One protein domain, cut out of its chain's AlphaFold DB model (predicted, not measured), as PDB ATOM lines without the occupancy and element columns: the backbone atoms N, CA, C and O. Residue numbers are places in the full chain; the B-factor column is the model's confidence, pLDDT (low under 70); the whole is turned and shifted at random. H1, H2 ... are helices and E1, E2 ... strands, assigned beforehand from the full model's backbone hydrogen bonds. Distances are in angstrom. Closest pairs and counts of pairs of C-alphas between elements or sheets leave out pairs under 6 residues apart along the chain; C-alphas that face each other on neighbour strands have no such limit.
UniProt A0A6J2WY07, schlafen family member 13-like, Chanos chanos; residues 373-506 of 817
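What this domain is: This is residues 373 to 506 of the 817 residues of the protein "schlafen family member 13-like" of Chanos chanos (UniProt A0A6J2WY07). A twisted sheet of five strands has two helices over one of its faces: H2 runs slantwise over E4 and E5, and H3 runs along E2 and E3, about perpendicular to H2. The short H1 only grazes the sheet, and a long link after E5 sticks out at residues 474 to 479. The 134 printed residues hold three named helices and five named strands, along the chain E1 E2 H1 E3 E4 H2 E5 H3; the mixed sheet has the order E1 E2 E3 E4 E5, with E4 and E5 parallel and the other neighbours antiparallel. The class is mixed, helices and strands; the whole is compact, with a radius of gyration of the C-alphas of 14.3 A, and spans 36 by 36 by 27 A.

How they stand to each other: Begin at the edge strand E1, residues 373 to 379, a hairpin with E2, residues 382 to 389; N 375 and O 386 are 2.8 A apart, within hydrogen-bond range. H1, residues 392 to 395, is close to but not clearly touching H2, residues 428 to 447; the closest C-alphas, of Ala 393 and Thr 437, are 5.5 A apart. Look next at E3, residues 404 to 412, antiparallel to E2, with N 409 and O 387 2.9 A apart. E3 and E4, residues 418 to 423, form another hairpin, with N 420 and O 408 2.8 A apart. E4, H2 and E5, residues 458 to 463, make a strand-helix-strand unit, two parallel neighbour strands with a helix between, and its crossover is right-handed; N 421 and O 460 are 2.8 A apart. H2 has a height over the sheet of 9.2 A and stands at 37 degrees to E5 on the local plane; their closest C-alphas, of Arg 435 and Pro 459, are 5.6 A apart. H3, residues 489 to 504, is on the same face, giving two layers, helices on one face of a sheet; it lies only just over E2 and E3, with 3 C-alphas falling on each. Residues 444 to 446 of H2 touch H3 at 83 degrees, closest at the C-alphas of Leu 445 and Ser 498, 5.7 A. In H2 and H3 every O i to N i+4 pair is within hydrogen-bond range; H1 is too short for one.

Where its parts are: Find C-alpha 373 at (173.446, 121.409, 178.382), where E1 begins its 19.1 A; E2 covers 22.8 A, H1 5.0 A, E3 23.3 A and E4 15.8 A. From C-alpha 428 at (145.887, 125.112, 181.164), H2 runs 28.2 A; E5 covers 16.6 A. H3 runs 22.3 A to C-alpha 504 at (170.458, 109.145, 169.106).

The domain as a whole: The C-alphas farthest apart, of Pro 380 and Thr 399, are 38.3 A from each other. The printed part has no cut; the long link is E5 to H3, 25 residues. Look for pLDDT under 70 at residues 378 to 382 and 472 to 478.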
ATOM      1  N   ARG A 373     172.422 121.129 177.369       70.56
ATOM      2  CA  ARG A 373     173.446 121.409 178.382       70.56
ATOM      3  C   ARG A 373     173.263 120.477 179.564       70.56
ATOM      4  O   ARG A 373     172.209 120.480 180.197       70.56
ATOM      5  N   ARG A 374     174.299 119.696 179.863       75.25
ATOM      6  CA  ARG A 374     174.321 118.753 180.982       75.25
ATOM      7  C   ARG A 374     175.048 119.356 182.179       75.25
ATOM      8  O   ARG A 374     176.159 119.858 182.039       75.25
ATOM      9  N   TYR A 375     174.452 119.213 183.353       74.62
ATOM     10  CA  TYR A 375     174.995 119.655 184.629       74.62
ATOM     11  C   TYR A 375     175.022 118.479 185.606       74.62
ATOM     12  O   TYR A 375     174.028 117.762 185.745       74.62
ATOM     13  N   GLN A 376     176.162 118.260 186.268       77.19
ATOM     14  CA  GLN A 376     176.251 117.304 187.372       77.19
ATOM     15  C   GLN A 376     175.720 117.956 188.644       77.19
ATOM     16  O   GLN A 376     176.108 119.073 188.983       77.19
ATOM     17  N   ILE A 377     174.855 117.240 189.353       73.75
ATOM     18  CA  ILE A 377     174.367 117.630 190.670       73.75
ATOM     19  C   ILE A 377     175.184 116.828 191.678       73.75
ATOM     20  O   ILE A 377     175.042 115.609 191.752       73.75
ATOM     21  N   LYS A 378     176.059 117.508 192.422       68.25
ATOM     22  CA  LYS A 378     176.828 116.932 193.531       68.25
ATOM     23  C   LYS A 378     176.556 117.752 194.783       68.25
ATOM     24  O   LYS A 378     176.945 118.913 194.855       68.25
ATOM     25  N   ASN A 379     175.852 117.155 195.733       64.44
ATOM     26  CA  ASN A 379     175.556 117.720 197.047       64.44
ATOM     27  C   ASN A 379     175.760 116.590 198.079       64.44
ATOM     28  O   ASN A 379     175.415 115.458 197.742       64.44
ATOM     29  N   PRO A 380     176.291 116.832 199.294       55.06
ATOM     30  CA  PRO A 380     176.437 115.817 200.347       55.06
ATOM     31  C   PRO A 380     175.238 114.878 200.567       55.06
ATOM     32  O   PRO A 380     175.435 113.732 200.950       55.06
ATOM     33  N   GLU A 381     174.010 115.324 200.293       58.38
ATOM     34  CA  GLU A 381     172.785 114.536 200.502       58.38
ATOM     35  C   GLU A 381     172.209 113.905 199.220       58.38
ATOM     36  O   GLU A 381     171.182 113.229 199.267       58.38
ATOM     37  N   SER A 382     172.800 114.153 198.043       67.75
ATOM     38  CA  SER A 382     172.227 113.679 196.774       67.75
ATOM     39  C   SER A 382     173.137 113.836 195.557       67.75
ATOM     40  O   SER A 382     173.776 114.881 195.378       67.75
ATOM     41  N   GLU A 383     173.014 112.909 194.616       80.81
ATOM     42  CA  GLU A 383     173.694 112.964 193.326       80.81
ATOM     43  C   GLU A 383     172.695 112.905 192.169       80.81
ATOM     44  O   GLU A 383     171.588 112.376 192.297       80.81
ATOM     45  N   GLY A 384     173.047 113.484 191.022       85.19
ATOM     46  CA  GLY A 384     172.142 113.504 189.880       85.19
ATOM     47  C   GLY A 384     172.661 114.232 188.651       85.19
ATOM     48  O   GLY A 384     173.809 114.676 188.577       85.19
ATOM     49  N   VAL A 385     171.776 114.368 187.670       84.69
ATOM     50  CA  VAL A 385     172.024 115.044 186.400       84.69
ATOM     51  C   VAL A 385     170.842 115.955 186.074       84.69
ATOM     52  O   VAL A 385     169.688 115.541 186.155       84.69
ATOM     53  N   ALA A 386     171.135 117.185 185.654       84.31
ATOM     54  CA  ALA A 386     170.171 118.068 185.005       84.31
ATOM     55  C   ALA A 386     170.566 118.285 183.541       84.31
ATOM     56  O   ALA A 386     171.742 118.480 183.226       84.31
ATOM     57  N   MET A 387     169.587 118.258 182.642       86.94
ATOM     58  CA  MET A 387     169.768 118.458 181.206       86.94
ATOM     59  C   MET A 387     168.796 119.515 180.695       86.94
ATOM     60  O   MET A 387     167.593 119.275 180.591       86.94
ATOM     61  N   ALA A 388     169.331 120.685 180.360       83.12
ATOM     62  CA  ALA A 388     168.562 121.804 179.832       83.12
ATOM     63  C   ALA A 388     168.585 121.812 178.301       83.12
ATOM     64  O   ALA A 388     169.648 121.661 177.704       83.12
ATOM     65  N   SER A 389     167.431 122.033 177.677       84.12
ATOM     66  CA  SER A 389     167.237 122.160 176.231       84.12
ATOM     67  C   SER A 389     166.330 123.356 175.932       84.12
ATOM     68  O   SER A 389     165.486 123.725 176.746       84.12
ATOM     69  N   LYS A 390     166.446 123.949 174.738       79.69
ATOM     70  CA  LYS A 390     165.446 124.926 174.257       79.69
ATOM     71  C   LYS A 390     164.060 124.296 174.101       79.69
ATOM     72  O   LYS A 390     163.059 124.983 174.259       79.69
ATOM     73  N   SER A 391     164.015 123.010 173.747       84.75
ATOM     74  CA  SER A 391     162.791 122.214 173.750       84.75
ATOM     75  C   SER A 391     163.121 120.722 173.752       84.75
ATOM     76  O   SER A 391     163.698 120.203 172.797       84.75
ATOM     77  N   TRP A 392     162.763 120.039 174.832       87.81
ATOM     78  CA  TRP A 392     162.672 118.590 174.926       87.81
ATOM     79  C   TRP A 392     161.603 118.035 173.993       87.81
ATOM     80  O   TRP A 392     161.890 117.057 173.309       87.81
ATOM     81  N   ALA A 393     160.445 118.696 173.872       84.75
ATOM     82  CA  ALA A 393     159.391 118.277 172.944       84.75
ATOM     83  C   ALA A 393     159.933 118.111 171.512       84.75
ATOM     84  O   ALA A 393     159.792 117.046 170.915       84.75
ATOM     85  N   ALA A 394     160.678 119.094 170.996       77.88
ATOM     86  CA  ALA A 394     161.276 119.002 169.662       77.88
ATOM     87  C   ALA A 394     162.275 117.834 169.524       77.88
ATOM     88  O   ALA A 394     162.342 117.212 168.465       77.88
ATOM     89  N   LYS A 395     163.029 117.500 170.584       78.69
ATOM     90  CA  LYS A 395     163.970 116.360 170.592       78.69
ATOM     91  C   LYS A 395     163.253 115.007 170.583       78.69
ATOM     92  O   LYS A 395     163.828 114.028 170.129       78.69
ATOM     93  N   ILE A 396     161.999 114.958 171.033       79.50
ATOM     94  CA  ILE A 396     161.142 113.768 170.959       79.50
ATOM     95  C   ILE A 396     160.083 113.863 169.848       79.50
ATOM     96  O   ILE A 396     159.127 113.093 169.860       79.50
ATOM     97  N   SER A 397     160.286 114.727 168.848       74.62
ATOM     98  CA  SER A 397     159.396 114.893 167.687       74.62
ATOM     99  C   SER A 397     157.995 115.447 168.016       74.62
ATOM    100  O   SER A 397     157.031 115.129 167.322       74.62
ATOM    101  N   GLN A 398     157.876 116.288 169.052       76.25
ATOM    102  CA  GLN A 398     156.639 116.945 169.512       76.25
ATOM    103  C   GLN A 398     156.669 118.476 169.486       76.25
ATOM    104  O   GLN A 398     157.663 119.092 169.866       76.25
ATOM    105  N   THR A 399     155.566 119.093 169.030       77.31
ATOM    106  CA  THR A 399     155.558 120.483 168.553       77.31
ATOM    107  C   THR A 399     155.867 121.428 169.693       77.31
ATOM    108  O   THR A 399     155.090 121.532 170.636       77.31
ATOM    109  N   ARG A 400     156.974 122.168 169.588       82.44
ATOM    110  CA  ARG A 400     157.342 123.170 170.590       82.44
ATOM    111  C   ARG A 400     156.256 124.246 170.705       82.44
ATOM    112  O   ARG A 400     155.767 124.752 169.687       82.44
ATOM    113  N   LYS A 401     155.942 124.664 171.933       84.12
ATOM    114  CA  LYS A 401     155.176 125.887 172.227       84.12
ATOM    115  C   LYS A 401     156.112 127.097 172.326       84.12
ATOM    116  O   LYS A 401     157.157 127.025 172.966       84.12
ATOM    117  N   SER A 402     155.762 128.184 171.641       82.38
ATOM    118  CA  SER A 402     156.558 129.424 171.553       82.38
ATOM    119  C   SER A 402     156.700 130.125 172.903       82.38
ATOM    120  O   SER A 402     157.709 130.766 173.166       82.38
ATOM    121  N   GLU A 403     155.696 129.945 173.751       88.38
ATOM    122  CA  GLU A 403     155.546 130.476 175.099       88.38
ATOM    123  C   GLU A 403     156.472 129.769 176.108       88.38
ATOM    124  O   GLU A 403     156.714 130.286 177.197       88.38
ATOM    125  N   VAL A 404     157.019 128.599 175.746       86.56
ATOM    126  CA  VAL A 404     157.999 127.863 176.554       86.56
ATOM    127  C   VAL A 404     159.408 128.283 176.146       86.56
ATOM    128  O   VAL A 404     159.887 127.998 175.041       86.56
ATOM    129  N   ILE A 405     160.082 128.971 177.066       85.19
ATOM    130  CA  ILE A 405     161.399 129.581 176.852       85.19
ATOM    131  C   ILE A 405     162.474 128.494 176.769       85.19
ATOM    132  O   ILE A 405     163.293 128.486 175.846       85.19
ATOM    133  N   SER A 406     162.455 127.571 177.730       85.44
ATOM    134  CA  SER A 406     163.370 126.433 177.817       85.44
ATOM    135  C   SER A 406     162.796 125.335 178.700       85.44
ATOM    136  O   SER A 406     161.879 125.577 179.483       85.44
ATOM    137  N   GLU A 407     163.380 124.145 178.621       90.56
ATOM    138  CA  GLU A 407     162.953 122.973 179.377       90.56
ATOM    139  C   GLU A 407     164.164 122.280 180.019       90.56
ATOM    140  O   GLU A 407     165.229 122.192 179.407       90.56
ATOM    141  N   ALA A 408     164.024 121.768 181.241       89.81
ATOM    142  CA  ALA A 408     165.078 121.045 181.943       89.81
ATOM    143  C   ALA A 408     164.574 119.706 182.489       89.81
ATOM    144  O   ALA A 408     163.657 119.667 183.303       89.81
ATOM    145  N   LEU A 409     165.215 118.615 182.071       92.44
ATOM    146  CA  LEU A 409     164.985 117.279 182.610       92.44
ATOM    147  C   LEU A 409     165.976 117.031 183.744       92.44
ATOM    148  O   LEU A 409     167.189 117.126 183.546       92.44
ATOM    149  N   VAL A 410     165.467 116.725 184.928       89.12
ATOM    150  CA  VAL A 410     166.256 116.609 186.155       89.12
ATOM    151  C   VAL A 410     166.035 115.240 186.758       89.12
ATOM    152  O   VAL A 410     164.900 114.816 186.963       89.12
ATOM    153  N   MET A 411     167.133 114.569 187.075       88.50
ATOM    154  CA  MET A 411     167.124 113.260 187.700       88.50
ATOM    155  C   MET A 411     168.109 113.249 188.864       88.50
ATOM    156  O   MET A 411     169.299 113.496 188.671       88.50
ATOM    157  N   ARG A 412     167.618 112.989 190.074       87.25
ATOM    158  CA  ARG A 412     168.402 113.080 191.311       87.25
ATOM    159  C   ARG A 412     168.003 111.969 192.273       87.25
ATOM    160  O   ARG A 412     166.816 111.666 192.387       87.25
ATOM    161  N   THR A 413     168.980 111.397 192.970       88.06
ATOM    162  CA  THR A 413     168.745 110.362 193.982       88.06
ATOM    163  C   THR A 413     167.762 110.847 195.049       88.06
ATOM    164  O   THR A 413     167.834 111.998 195.482       88.06
ATOM    165  N   GLY A 414     166.830 109.987 195.456       87.56
ATOM    166  CA  GLY A 414     165.774 110.307 196.421       87.56
ATOM    167  C   GLY A 414     164.639 111.177 195.868       87.56
ATOM    168  O   GLY A 414     163.803 111.644 196.636       87.56
ATOM    169  N   SER A 415     164.581 111.404 194.551       88.25
ATOM    170  CA  SER A 415     163.520 112.186 193.901       88.25
ATOM    171  C   SER A 415     162.987 111.504 192.640       88.25
ATOM    172  O   SER A 415     163.596 110.566 192.126       88.25
ATOM    173  N   TYR A 416     161.843 111.975 192.141       89.75
ATOM    174  CA  TYR A 416     161.285 111.531 190.864       89.75
ATOM    175  C   TYR A 416     161.945 112.284 189.701       89.75
ATOM    176  O   TYR A 416     162.203 113.488 189.833       89.75
ATOM    177  N   PRO A 417     162.174 111.638 188.544       92.12
ATOM    178  CA  PRO A 417     162.565 112.355 187.338       92.12
ATOM    179  C   PRO A 417     161.541 113.453 187.029       92.12
ATOM    180  O   PRO A 417     160.338 113.199 187.014       92.12
ATOM    181  N   THR A 418     162.007 114.683 186.828       90.56
ATOM    182  CA  THR A 418     161.143 115.869 186.713       90.56
ATOM    183  C   THR A 418     161.498 116.669 185.463       90.56
ATOM    184  O   THR A 418     162.673 116.955 185.225       90.56
ATOM    185  N   LEU A 419     160.493 117.037 184.669       92.81
ATOM    186  CA  LEU A 419     160.605 117.931 183.520       92.81
ATOM    187  C   LEU A 419     160.089 119.319 183.911       92.81
ATOM    188  O   LEU A 419     158.892 119.513 184.100       92.81
ATOM    189  N   TYR A 420     160.995 120.286 183.998       89.38
ATOM    190  CA  TYR A 420     160.679 121.688 184.250       89.38
ATOM    191  C   TYR A 420     160.530 122.440 182.929       89.38
ATOM    192  O   TYR A 420     161.473 122.467 182.139       89.38
ATOM    193  N   CYS A 421     159.394 123.091 182.705       90.81
ATOM    194  CA  CYS A 421     159.144 123.969 181.564       90.81
ATOM    195  C   CYS A 421     159.088 125.423 182.056       90.81
ATOM    196  O   CYS A 421     158.231 125.783 182.865       90.81
ATOM    197  N   TYR A 422     160.008 126.258 181.571       86.25
ATOM    198  CA  TYR A 422     160.128 127.658 181.981       86.25
ATOM    199  C   TYR A 422     159.273 128.556 181.085       86.25
ATOM    200  O   TYR A 422     159.449 128.562 179.863       86.25
ATOM    201  N   VAL A 423     158.366 129.318 181.697       87.25
ATOM    202  CA  VAL A 423     157.370 130.166 181.022       87.25
ATOM    203  C   VAL A 423     157.261 131.531 181.707       87.25
ATOM    204  O   VAL A 423     157.662 131.687 182.858       87.25
ATOM    205  N   GLU A 424     156.712 132.524 181.009       85.94
ATOM    206  CA  GLU A 424     156.372 133.833 181.595       85.94
ATOM    207  C   GLU A 424     155.070 133.775 182.402       85.94
ATOM    208  O   GLU A 424     154.990 134.298 183.507       85.94
ATOM    209  N   ARG A 425     154.041 133.099 181.882       87.25
ATOM    210  CA  ARG A 425     152.759 132.898 182.571       87.25
ATOM    211  C   ARG A 425     152.272 131.476 182.345       87.25
ATOM    212  O   ARG A 425     152.452 130.928 181.261       87.25
ATOM    213  N   GLY A 426     151.662 130.879 183.366       86.06
ATOM    214  CA  GLY A 426     151.039 129.564 183.243       86.06
ATOM    215  C   GLY A 426     149.670 129.646 182.577       86.06
ATOM    216  O   GLY A 426     148.959 130.639 182.721       86.06
ATOM    217  N   SER A 427     149.294 128.579 181.879       88.62
ATOM    218  CA  SER A 427     147.943 128.377 181.356       88.62
ATOM    219  C   SER A 427     147.592 126.882 181.365       88.62
ATOM    220  O   SER A 427     148.507 126.045 181.417       88.62
ATOM    221  N   PRO A 428     146.301 126.510 181.302       86.44
ATOM    222  CA  PRO A 428     145.887 125.112 181.164       86.44
ATOM    223  C   PRO A 428     146.513 124.416 179.943       86.44
ATOM    224  O   PRO A 428     146.934 123.263 180.037       86.44
ATOM    225  N   GLU A 429     146.653 125.120 178.818       88.19
ATOM    226  CA  GLU A 429     147.259 124.597 177.588       88.19
ATOM    227  C   GLU A 429     148.760 124.328 177.748       88.19
ATOM    228  O   GLU A 429     149.281 123.369 177.176       88.19
ATOM    229  N   LEU A 430     149.470 125.157 178.522       90.06
ATOM    230  CA  LEU A 430     150.891 124.949 178.817       90.06
ATOM    231  C   LEU A 430     151.106 123.779 179.774       90.06
ATOM    232  O   LEU A 430     152.059 123.016 179.612       90.06
ATOM    233  N   TRP A 431     150.194 123.588 180.725       88.31
ATOM    234  CA  TRP A 431     150.185 122.408 181.584       88.31
ATOM    235  C   TRP A 431     149.903 121.124 180.802       88.31
ATOM    236  O   TRP A 431     150.540 120.100 181.053       88.31
ATOM    237  N   GLU A 432     148.983 121.170 179.840       85.81
ATOM    238  CA  GLU A 432     148.738 120.062 178.914       85.81
ATOM    239  C   GLU A 432     149.982 119.753 178.073       85.81
ATOM    240  O   GLU A 432     150.398 118.600 177.991       85.81
ATOM    241  N   TYR A 433     150.634 120.782 177.527       89.44
ATOM    242  CA  TYR A 433     151.881 120.638 176.776       89.44
ATOM    243  C   TYR A 433     153.000 119.980 177.600       89.44
ATOM    244  O   TYR A 433     153.629 119.024 177.136       89.44
ATOM    245  N   ALA A 434     153.235 120.453 178.829       89.94
ATOM    246  CA  ALA A 434     154.256 119.894 179.712       89.94
ATOM    247  C   ALA A 434     153.958 118.423 180.046       89.94
ATOM    248  O   ALA A 434     154.858 117.582 180.013       89.94
ATOM    249  N   ARG A 435     152.683 118.091 180.302       86.62
ATOM    250  CA  ARG A 435     152.239 116.717 180.579       86.62
ATOM    251  C   ARG A 435     152.438 115.798 179.379       86.62
ATOM    252  O   ARG A 435     153.008 114.723 179.537       86.62
ATOM    253  N   GLN A 436     152.035 116.231 178.187       85.19
ATOM    254  CA  GLN A 436     152.221 115.466 176.951       85.19
ATOM    255  C   GLN A 436     153.703 115.239 176.639       85.19
ATOM    256  O   GLN A 436     154.085 114.127 176.274       85.19
ATOM    257  N   THR A 437     154.542 116.257 176.850       89.69
ATOM    258  CA  THR A 437     155.994 116.155 176.650       89.69
ATOM    259  C   THR A 437     156.615 115.158 177.630       89.69
ATOM    260  O   THR A 437     157.386 114.290 177.224       89.69
ATOM    261  N   ALA A 438     156.247 115.232 178.913       90.62
ATOM    262  CA  ALA A 438     156.713 114.305 179.942       90.62
ATOM    263  C   ALA A 438     156.270 112.858 179.666       90.62
ATOM    264  O   ALA A 438     157.097 111.942 179.675       90.62
ATOM    265  N   PHE A 439     154.988 112.663 179.344       85.69
ATOM    266  CA  PHE A 439     154.421 111.363 179.000       85.69
ATOM    267  C   PHE A 439     155.160 110.715 177.831       85.69
ATOM    268  O   PHE A 439     155.536 109.548 177.890       85.69
ATOM    269  N   GLN A 440     155.424 111.480 176.778       85.38
ATOM    270  CA  GLN A 440     156.031 110.935 175.571       85.38
ATOM    271  C   GLN A 440     157.533 110.743 175.693       85.38
ATOM    272  O   GLN A 440     158.075 109.793 175.131       85.38
ATOM    273  N   LEU A 441     158.200 111.558 176.509       89.06
ATOM    274  CA  LEU A 441     159.563 111.274 176.927       89.06
ATOM    275  C   LEU A 441     159.639 109.929 177.665       89.06
ATOM    276  O   LEU A 441     160.485 109.108 177.318       89.06
ATOM    277  N   LYS A 442     158.733 109.667 178.618       89.50
ATOM    278  CA  LYS A 442     158.633 108.361 179.291       89.50
ATOM    279  C   LYS A 442     158.374 107.232 178.291       89.50
ATOM    280  O   LYS A 442     159.071 106.223 178.337       89.50
ATOM    281  N   GLN A 443     157.415 107.397 177.377       82.44
ATOM    282  CA  GLN A 443     157.118 106.377 176.365       82.44
ATOM    283  C   GLN A 443     158.347 106.043 175.522       82.44
ATOM    284  O   GLN A 443     158.662 104.870 175.353       82.44
ATOM    285  N   LYS A 444     159.094 107.049 175.052       83.38
ATOM    286  CA  LYS A 444     160.340 106.803 174.316       83.38
ATOM    287  C   LYS A 444     161.401 106.142 175.192       83.38
ATOM    288  O   LYS A 444     162.075 105.234 174.724       83.38
ATOM    289  N   LEU A 445     161.550 106.544 176.453       86.62
ATOM    290  CA  LEU A 445     162.511 105.911 177.364       86.62
ATOM    291  C   LEU A 445     162.267 104.408 177.504       86.62
ATOM    292  O   LEU A 445     163.228 103.643 177.479       86.62
ATOM    293  N   VAL A 446     161.006 103.994 177.612       82.56
ATOM    294  CA  VAL A 446     160.668 102.576 177.738       82.56
ATOM    295  C   VAL A 446     160.723 101.864 176.389       82.56
ATOM    296  O   VAL A 446     161.499 100.925 176.231       82.56
ATOM    297  N   ASN A 447     159.956 102.332 175.404       74.69
ATOM    298  CA  ASN A 447     159.743 101.606 174.151       74.69
ATOM    299  C   ASN A 447     160.982 101.606 173.249       74.69
ATOM    300  O   ASN A 447     161.238 100.637 172.545       74.69
ATOM    301  N   LEU A 448     161.742 102.703 173.258       76.00
ATOM    302  CA  LEU A 448     162.898 102.901 172.386       76.00
ATOM    303  C   LEU A 448     164.211 102.808 173.162       76.00
ATOM    304  O   LEU A 448     165.159 102.176 172.709       76.00
ATOM    305  N   GLY A 449     164.264 103.418 174.346       77.81
ATOM    306  CA  GLY A 449     165.429 103.383 175.225       77.81
ATOM    307  C   GLY A 449     165.589 102.083 176.019       77.81
ATOM    308  O   GLY A 449     166.607 101.926 176.696       77.81
ATOM    309  N   GLY A 450     164.606 101.177 175.979       79.25
ATOM    310  CA  GLY A 450     164.645  99.893 176.683       79.25
ATOM    311  C   GLY A 450     164.674 100.022 178.207       79.25
ATOM    312  O   GLY A 450     165.230  99.159 178.884       79.25
ATOM    313  N   TYR A 451     164.146 101.114 178.770       85.94
ATOM    314  CA  TYR A 451     164.126 101.304 180.220       85.94
ATOM    315  C   TYR A 451     163.081 100.393 180.876       85.94
ATOM    316  O   TYR A 451     161.884 100.562 180.658       85.94
ATOM    317  N   THR A 452     163.525  99.454 181.712       86.06
ATOM    318  CA  THR A 452     162.664  98.408 182.293       86.06
ATOM    319  C   THR A 452     162.271  98.637 183.750       86.06
ATOM    320  O   THR A 452     161.476  97.869 184.281       86.06
ATOM    321  N   GLU A 453     162.792  99.655 184.439       88.88
ATOM    322  CA  GLU A 453     162.443  99.924 185.844       88.88
ATOM    323  C   GLU A 453     161.169 100.783 185.964       88.88
ATOM    324  O   GLU A 453     160.657 101.327 184.985       88.88
ATOM    325  N   TRP A 454     160.631 100.917 187.179       89.88
ATOM    326  CA  TRP A 454     159.516 101.830 187.454       89.88
ATOM    327  C   TRP A 454     159.947 103.283 187.189       89.88
ATOM    328  O   TRP A 454     160.831 103.804 187.863       89.88
ATOM    329  N   VAL A 455     159.318 103.947 186.214       89.69
ATOM    330  CA  VAL A 455     159.662 105.320 185.818       89.69
ATOM    331  C   VAL A 455     158.425 106.179 185.605       89.69
ATOM    332  O   VAL A 455     157.420 105.750 185.045       89.69
ATOM    333  N   CYS A 456     158.524 107.421 186.060       88.94
ATOM    334  CA  CYS A 456     157.611 108.512 185.751       88.94
ATOM    335  C   CYS A 456     158.443 109.715 185.308       88.94
ATOM    336  O   CYS A 456     159.609 109.832 185.695       88.94
ATOM    337  N   VAL A 457     157.840 110.633 184.559       90.75
ATOM    338  CA  VAL A 457     158.411 111.968 184.348       90.75
ATOM    339  C   VAL A 457     157.410 112.988 184.865       90.75
ATOM    340  O   VAL A 457     156.330 113.139 184.311       90.75
ATOM    341  N   VAL A 458     157.748 113.678 185.947       88.75
ATOM    342  CA  VAL A 458     156.843 114.634 186.592       88.75
ATOM    343  C   VAL A 458     156.940 115.980 185.867       88.75
ATOM    344  O   VAL A 458     158.013 116.584 185.894       88.75
ATOM    345  N   PRO A 459     155.874 116.493 185.230       89.88
ATOM    346  CA  PRO A 459     155.893 117.820 184.624       89.88
ATOM    347  C   PRO A 459     155.786 118.916 185.694       89.88
ATOM    348  O   PRO A 459     155.047 118.770 186.670       89.88
ATOM    349  N   GLN A 460     156.498 120.027 185.499       88.25
ATOM    350  CA  GLN A 460     156.424 121.240 186.321       88.25
ATOM    351  C   GLN A 460     156.477 122.488 185.434       88.25
ATOM    352  O   GLN A 460     157.356 122.593 184.578       88.25
ATOM    353  N   LEU A 461     155.582 123.454 185.659       89.12
ATOM    354  CA  LEU A 461     155.712 124.802 185.100       89.12
ATOM    355  C   LEU A 461     156.420 125.719 186.097       89.12
ATOM    356  O   LEU A 461     156.061 125.755 187.273       89.12
ATOM    357  N   VAL A 462     157.393 126.486 185.612       86.56
ATOM    358  CA  VAL A 462     158.198 127.401 186.429       86.56
ATOM    359  C   VAL A 462     158.192 128.788 185.807       86.56
ATOM    360  O   VAL A 462     158.434 128.929 184.606       86.56
ATOM    361  N   HIS A 463     157.954 129.816 186.619       82.81
ATOM    362  CA  HIS A 463     158.096 131.196 186.174       82.81
ATOM    363  C   HIS A 463     159.577 131.514 185.941       82.81
ATOM    364  O   HIS A 463     160.408 131.359 186.837       82.81
ATOM    365  N   TYR A 464     159.928 131.960 184.736       78.38
ATOM    366  CA  TYR A 464     161.331 132.019 184.313       78.38
ATOM    367  C   TYR A 464     162.201 133.036 185.077       78.38
ATOM    368  O   TYR A 464     163.396 132.788 185.227       78.38
ATOM    369  N   GLU A 465     161.633 134.151 185.560       72.00
ATOM    370  CA  GLU A 465     162.391 135.160 186.328       72.00
ATOM    371  C   GLU A 465     162.520 134.804 187.814       72.00
ATOM    372  O   GLU A 465     163.620 134.817 188.359       72.00
ATOM    373  N   THR A 466     161.402 134.482 188.474       75.38
ATOM    374  CA  THR A 466     161.356 134.203 189.917       75.38
ATOM    375  C   THR A 466     161.842 132.797 190.276       75.38
ATOM    376  O   THR A 466     162.305 132.582 191.394       75.38
ATOM    377  N   GLY A 467     161.766 131.833 189.350       73.56
ATOM    378  CA  GLY A 467     162.065 130.423 189.620       73.56
ATOM    379  C   GLY A 467     160.993 129.710 190.455       73.56
ATOM    380  O   GLY A 467     161.215 128.593 190.927       73.56
ATOM    381  N   GLU A 468     159.837 130.343 190.655       78.94
ATOM    382  CA  GLU A 468     158.731 129.782 191.427       78.94
ATOM    383  C   GLU A 468     157.892 128.817 190.583       78.94
ATOM    384  O   GLU A 468     157.656 129.040 189.391       78.94
ATOM    385  N   ASN A 469     157.426 127.732 191.211       81.94
ATOM    386  CA  ASN A 469     156.517 126.784 190.571       81.94
ATOM    387  C   ASN A 469     155.145 127.439 190.378       81.94
ATOM    388  O   ASN A 469     154.568 127.974 191.323       81.94
ATOM    389  N   ILE A 470     154.604 127.349 189.167       84.81
ATOM    390  CA  ILE A 470     153.268 127.849 188.851       84.81
ATOM    391  C   ILE A 470     152.274 126.730 189.134       84.81
ATOM    392  O   ILE A 470     152.287 125.721 188.442       84.81
ATOM    393  N   GLU A 471     151.419 126.874 190.143       78.44
ATOM    394  CA  GLU A 471     150.488 125.805 190.513       78.44
ATOM    395  C   GLU A 471     149.382 125.567 189.468       78.44
ATOM    396  O   GLU A 471     149.083 126.401 188.615       78.44
ATOM    397  N   THR A 472     148.767 124.387 189.548       68.88
ATOM    398  CA  THR A 472     147.589 123.986 188.763       68.88
ATOM    399  C   THR A 472     146.413 123.875 189.720       68.88
ATOM    400  O   THR A 472     146.597 123.505 190.882       68.88
ATOM    401  N   GLU A 473     145.200 124.126 189.231       55.47
ATOM    402  CA  GLU A 473     143.964 124.028 190.021       55.47
ATOM    403  C   GLU A 473     143.746 122.628 190.644       55.47
ATOM    404  O   GLU A 473     142.995 122.476 191.605       55.47
ATOM    405  N   LYS A 474     144.442 121.585 190.161       55.94
ATOM    406  CA  LYS A 474     144.345 120.200 190.652       55.94
ATOM    407  C   LYS A 474     145.334 119.895 191.795       55.94
ATOM    408  O   LYS A 474     146.128 118.964 191.711       55.94
ATOM    409  N   SER A 475     145.284 120.623 192.909       49.62
ATOM    410  CA  SER A 475     146.245 120.488 194.029       49.62
ATOM    411  C   SER A 475     146.261 119.130 194.772       49.62
ATOM    412  O   SER A 475     147.116 118.927 195.635       49.62
ATOM    413  N   ASN A 476     145.347 118.202 194.453       57.50
ATOM    414  CA  ASN A 476     145.165 116.900 195.118       57.50
ATOM    415  C   ASN A 476     145.646 115.683 194.297       57.50
ATOM    416  O   ASN A 476     145.238 114.556 194.582       57.50
ATOM    417  N   ALA A 477     146.502 115.889 193.292       61.06
ATOM    418  CA  ALA A 477     147.014 114.807 192.452       61.06
ATOM    419  C   ALA A 477     147.734 113.702 193.267       61.06
ATOM    420  O   ALA A 477     148.388 113.974 194.288       61.06
ATOM    421  N   PRO A 478     147.598 112.430 192.860       64.69
ATOM    422  CA  PRO A 478     148.186 111.320 193.589       64.69
ATOM    423  C   PRO A 478     149.709 111.279 193.456       64.69
ATOM    424  O   PRO A 478     150.272 111.437 192.378       64.69
ATOM    425  N   LYS A 479     150.393 111.025 194.578       71.12
ATOM    426  CA  LYS A 479     151.849 110.842 194.593       71.12
ATOM    427  C   LYS A 479     152.196 109.431 194.118       71.12
ATOM    428  O   LYS A 479     151.598 108.467 194.600       71.12
ATOM    429  N   TYR A 480     153.193 109.315 193.245       81.38
ATOM    430  CA  TYR A 480     153.784 108.026 192.885       81.38
ATOM    431  C   TYR A 480     154.353 107.305 194.125       81.38
ATOM    432  O   TYR A 480     154.792 107.960 195.071       81.38
ATOM    433  N   PRO A 481     154.366 105.961 194.162       84.94
ATOM    434  CA  PRO A 481     154.972 105.213 195.256       84.94
ATOM    435  C   PRO A 481     156.503 105.326 195.242       84.94
ATOM    436  O   PRO A 481     157.104 105.758 194.256       84.94
ATOM    437  N   HIS A 482     157.145 104.896 196.335       85.50
ATOM    438  CA  HIS A 482     158.604 104.950 196.504       85.50
ATOM    439  C   HIS A 482     159.368 104.242 195.374       85.50
ATOM    440  O   HIS A 482     160.463 104.657 195.030       85.50
ATOM    441  N   SER A 483     158.784 103.220 194.740       87.38
ATOM    442  CA  SER A 483     159.443 102.503 193.641       87.38
ATOM    443  C   SER A 483     159.697 103.332 192.384       87.38
ATOM    444  O   SER A 483     160.455 102.882 191.543       87.38
ATOM    445  N   TYR A 484     159.071 104.501 192.233       89.31
ATOM    446  CA  TYR A 484     159.368 105.427 191.133       89.31
ATOM    447  C   TYR A 484     160.492 106.420 191.479       89.31
ATOM    448  O   TYR A 484     160.886 107.221 190.630       89.31
ATOM    449  N   LEU A 485     160.980 106.427 192.728       89.94
ATOM    450  CA  LEU A 485     162.104 107.273 193.112       89.94
ATOM    451  C   LEU A 485     163.390 106.737 192.498       89.94
ATOM    452  O   LEU A 485     163.629 105.534 192.419       89.94
ATOM    453  N   VAL A 486     164.267 107.660 192.133       88.88
ATOM    454  CA  VAL A 486     165.629 107.323 191.743       88.88
ATOM    455  C   VAL A 486     166.392 106.914 192.997       88.88
ATOM    456  O   VAL A 486     166.809 107.761 193.780       88.88
ATOM    457  N   GLU A 487     166.553 105.615 193.217       87.44
ATOM    458  CA  GLU A 487     167.096 105.109 194.483       87.44
ATOM    459  C   GLU A 487     168.582 105.433 194.672       87.44
ATOM    460  O   GLU A 487     169.021 105.755 195.772       87.44
ATOM    461  N   ASN A 488     169.375 105.348 193.603       88.12
ATOM    462  CA  ASN A 488     170.830 105.472 193.663       88.12
ATOM    463  C   ASN A 488     171.423 105.937 192.323       88.12
ATOM    464  O   ASN A 488     170.723 106.067 191.316       88.12
ATOM    465  N   ILE A 489     172.737 106.166 192.300       85.75
ATOM    466  CA  ILE A 489     173.446 106.639 191.106       85.75
ATOM    467  C   ILE A 489     173.382 105.647 189.931       85.75
ATOM    468  O   ILE A 489     173.312 106.076 188.784       85.75
ATOM    469  N   ARG A 490     173.294 104.330 190.181       87.12
ATOM    470  CA  ARG A 490     173.138 103.330 189.105       87.12
ATOM    471  C   ARG A 490     171.791 103.473 188.398       87.12
ATOM    472  O   ARG A 490     171.711 103.272 187.190       87.12
ATOM    473  N   ALA A 491     170.733 103.849 189.122       87.69
ATOM    474  CA  ALA A 491     169.442 104.161 188.511       87.69
ATOM    475  C   ALA A 491     169.542 105.392 187.592       87.69
ATOM    476  O   ALA A 491     168.979 105.376 186.496       87.69
ATOM    477  N   VAL A 492     170.317 106.412 187.993       86.88
ATOM    478  CA  VAL A 492     170.643 107.566 187.133       86.88
ATOM    479  C   VAL A 492     171.382 107.109 185.876       86.88
ATOM    480  O   VAL A 492     171.009 107.501 184.776       86.88
ATOM    481  N   GLU A 493     172.389 106.246 186.007       86.38
ATOM    482  CA  GLU A 493     173.140 105.715 184.865       86.38
ATOM    483  C   GLU A 493     172.245 104.938 183.893       86.38
ATOM    484  O   GLU A 493     172.263 105.245 182.704       86.38
ATOM    485  N   LYS A 494     171.416 104.003 184.381       87.56
ATOM    486  CA  LYS A 494     170.458 103.250 183.547       87.56
ATOM    487  C   LYS A 494     169.535 104.184 182.761       87.56
ATOM    488  O   LYS A 494     169.352 104.017 181.561       87.56
ATOM    489  N   PHE A 495     168.986 105.205 183.416       89.00
ATOM    490  CA  PHE A 495     168.104 106.168 182.752       89.00
ATOM    491  C   PHE A 495     168.851 106.994 181.708       89.00
ATOM    492  O   PHE A 495     168.344 107.211 180.613       89.00
ATOM    493  N   MET A 496     170.077 107.428 182.014       86.00
ATOM    494  CA  MET A 496     170.915 108.153 181.061       86.00
ATOM    495  C   MET A 496     171.278 107.291 179.847       86.00
ATOM    496  O   MET A 496     171.352 107.824 178.741       86.00
ATOM    497  N   GLN A 497     171.474 105.982 180.021       84.06
ATOM    498  CA  GLN A 497     171.690 105.043 178.915       84.06
ATOM    499  C   GLN A 497     170.458 104.983 178.006       84.06
ATOM    500  O   GLN A 497     170.574 105.262 176.814       84.06
ATOM    501  N   SER A 498     169.274 104.740 178.574       87.50
ATOM    502  CA  SER A 498     168.018 104.722 177.815       87.50
ATOM    503  C   SER A 498     167.728 106.058 177.131       87.50
ATOM    504  O   SER A 498     167.362 106.093 175.960       87.50
ATOM    505  N   LEU A 499     167.962 107.179 177.816       87.50
ATOM    506  CA  LEU A 499     167.794 108.511 177.239       87.50
ATOM    507  C   LEU A 499     168.775 108.774 176.092       87.50
ATOM    508  O   LEU A 499     168.422 109.438 175.123       87.50
ATOM    509  N   THR A 500     170.003 108.263 176.190       83.00
ATOM    510  CA  THR A 500     171.002 108.399 175.122       83.00
ATOM    511  C   THR A 500     170.534 107.687 173.863       83.00
ATOM    512  O   THR A 500     170.605 108.274 172.789       83.00
ATOM    513  N   ILE A 501     169.983 106.476 173.997       81.25
ATOM    514  CA  ILE A 501     169.366 105.754 172.878       81.25
ATOM    515  C   ILE A 501     168.260 106.621 172.269       81.25
ATOM    516  O   ILE A 501     168.355 106.964 171.097       81.25
ATOM    517  N   VAL A 502     167.310 107.110 173.076       83.50
ATOM    518  CA  VAL A 502     166.218 107.986 172.608       83.50
ATOM    519  C   VAL A 502     166.718 109.222 171.850       83.50
ATOM    520  O   VAL A 502     166.123 109.603 170.847       83.50
ATOM    521  N   LEU A 503     167.793 109.862 172.318       81.88
ATOM    522  CA  LEU A 503     168.361 111.063 171.695       81.88
ATOM    523  C   LEU A 503     169.141 110.777 170.406       81.88
ATOM    524  O   LEU A 503     169.238 111.657 169.546       81.88
ATOM    525  N   LEU A 504     169.743 109.594 170.299       79.44
ATOM    526  CA  LEU A 504     170.458 109.145 169.106       79.44
ATOM    527  C   LEU A 504     169.509 108.532 168.076       79.44
ATOM    528  O   LEU A 504     169.854 108.477 166.901       79.44
ATOM    529  N   SER A 505     168.331 108.083 168.490       78.06
ATOM    530  CA  SER A 505     167.346 107.481 167.608       78.06
ATOM    531  C   SER A 505     166.670 108.506 166.704       78.06
ATOM    532  O   SER A 505     166.089 109.491 167.155       78.06
ATOM    533  N   ILE A 506     166.666 108.211 165.410       72.00
ATOM    534  CA  ILE A 506     165.925 108.947 164.386       72.00
ATOM    535  C   ILE A 506     165.040 107.977 163.604       72.00
ATOM    536  O   ILE A 506     165.428 106.830 163.376       72.00
TER     537      ILE A 506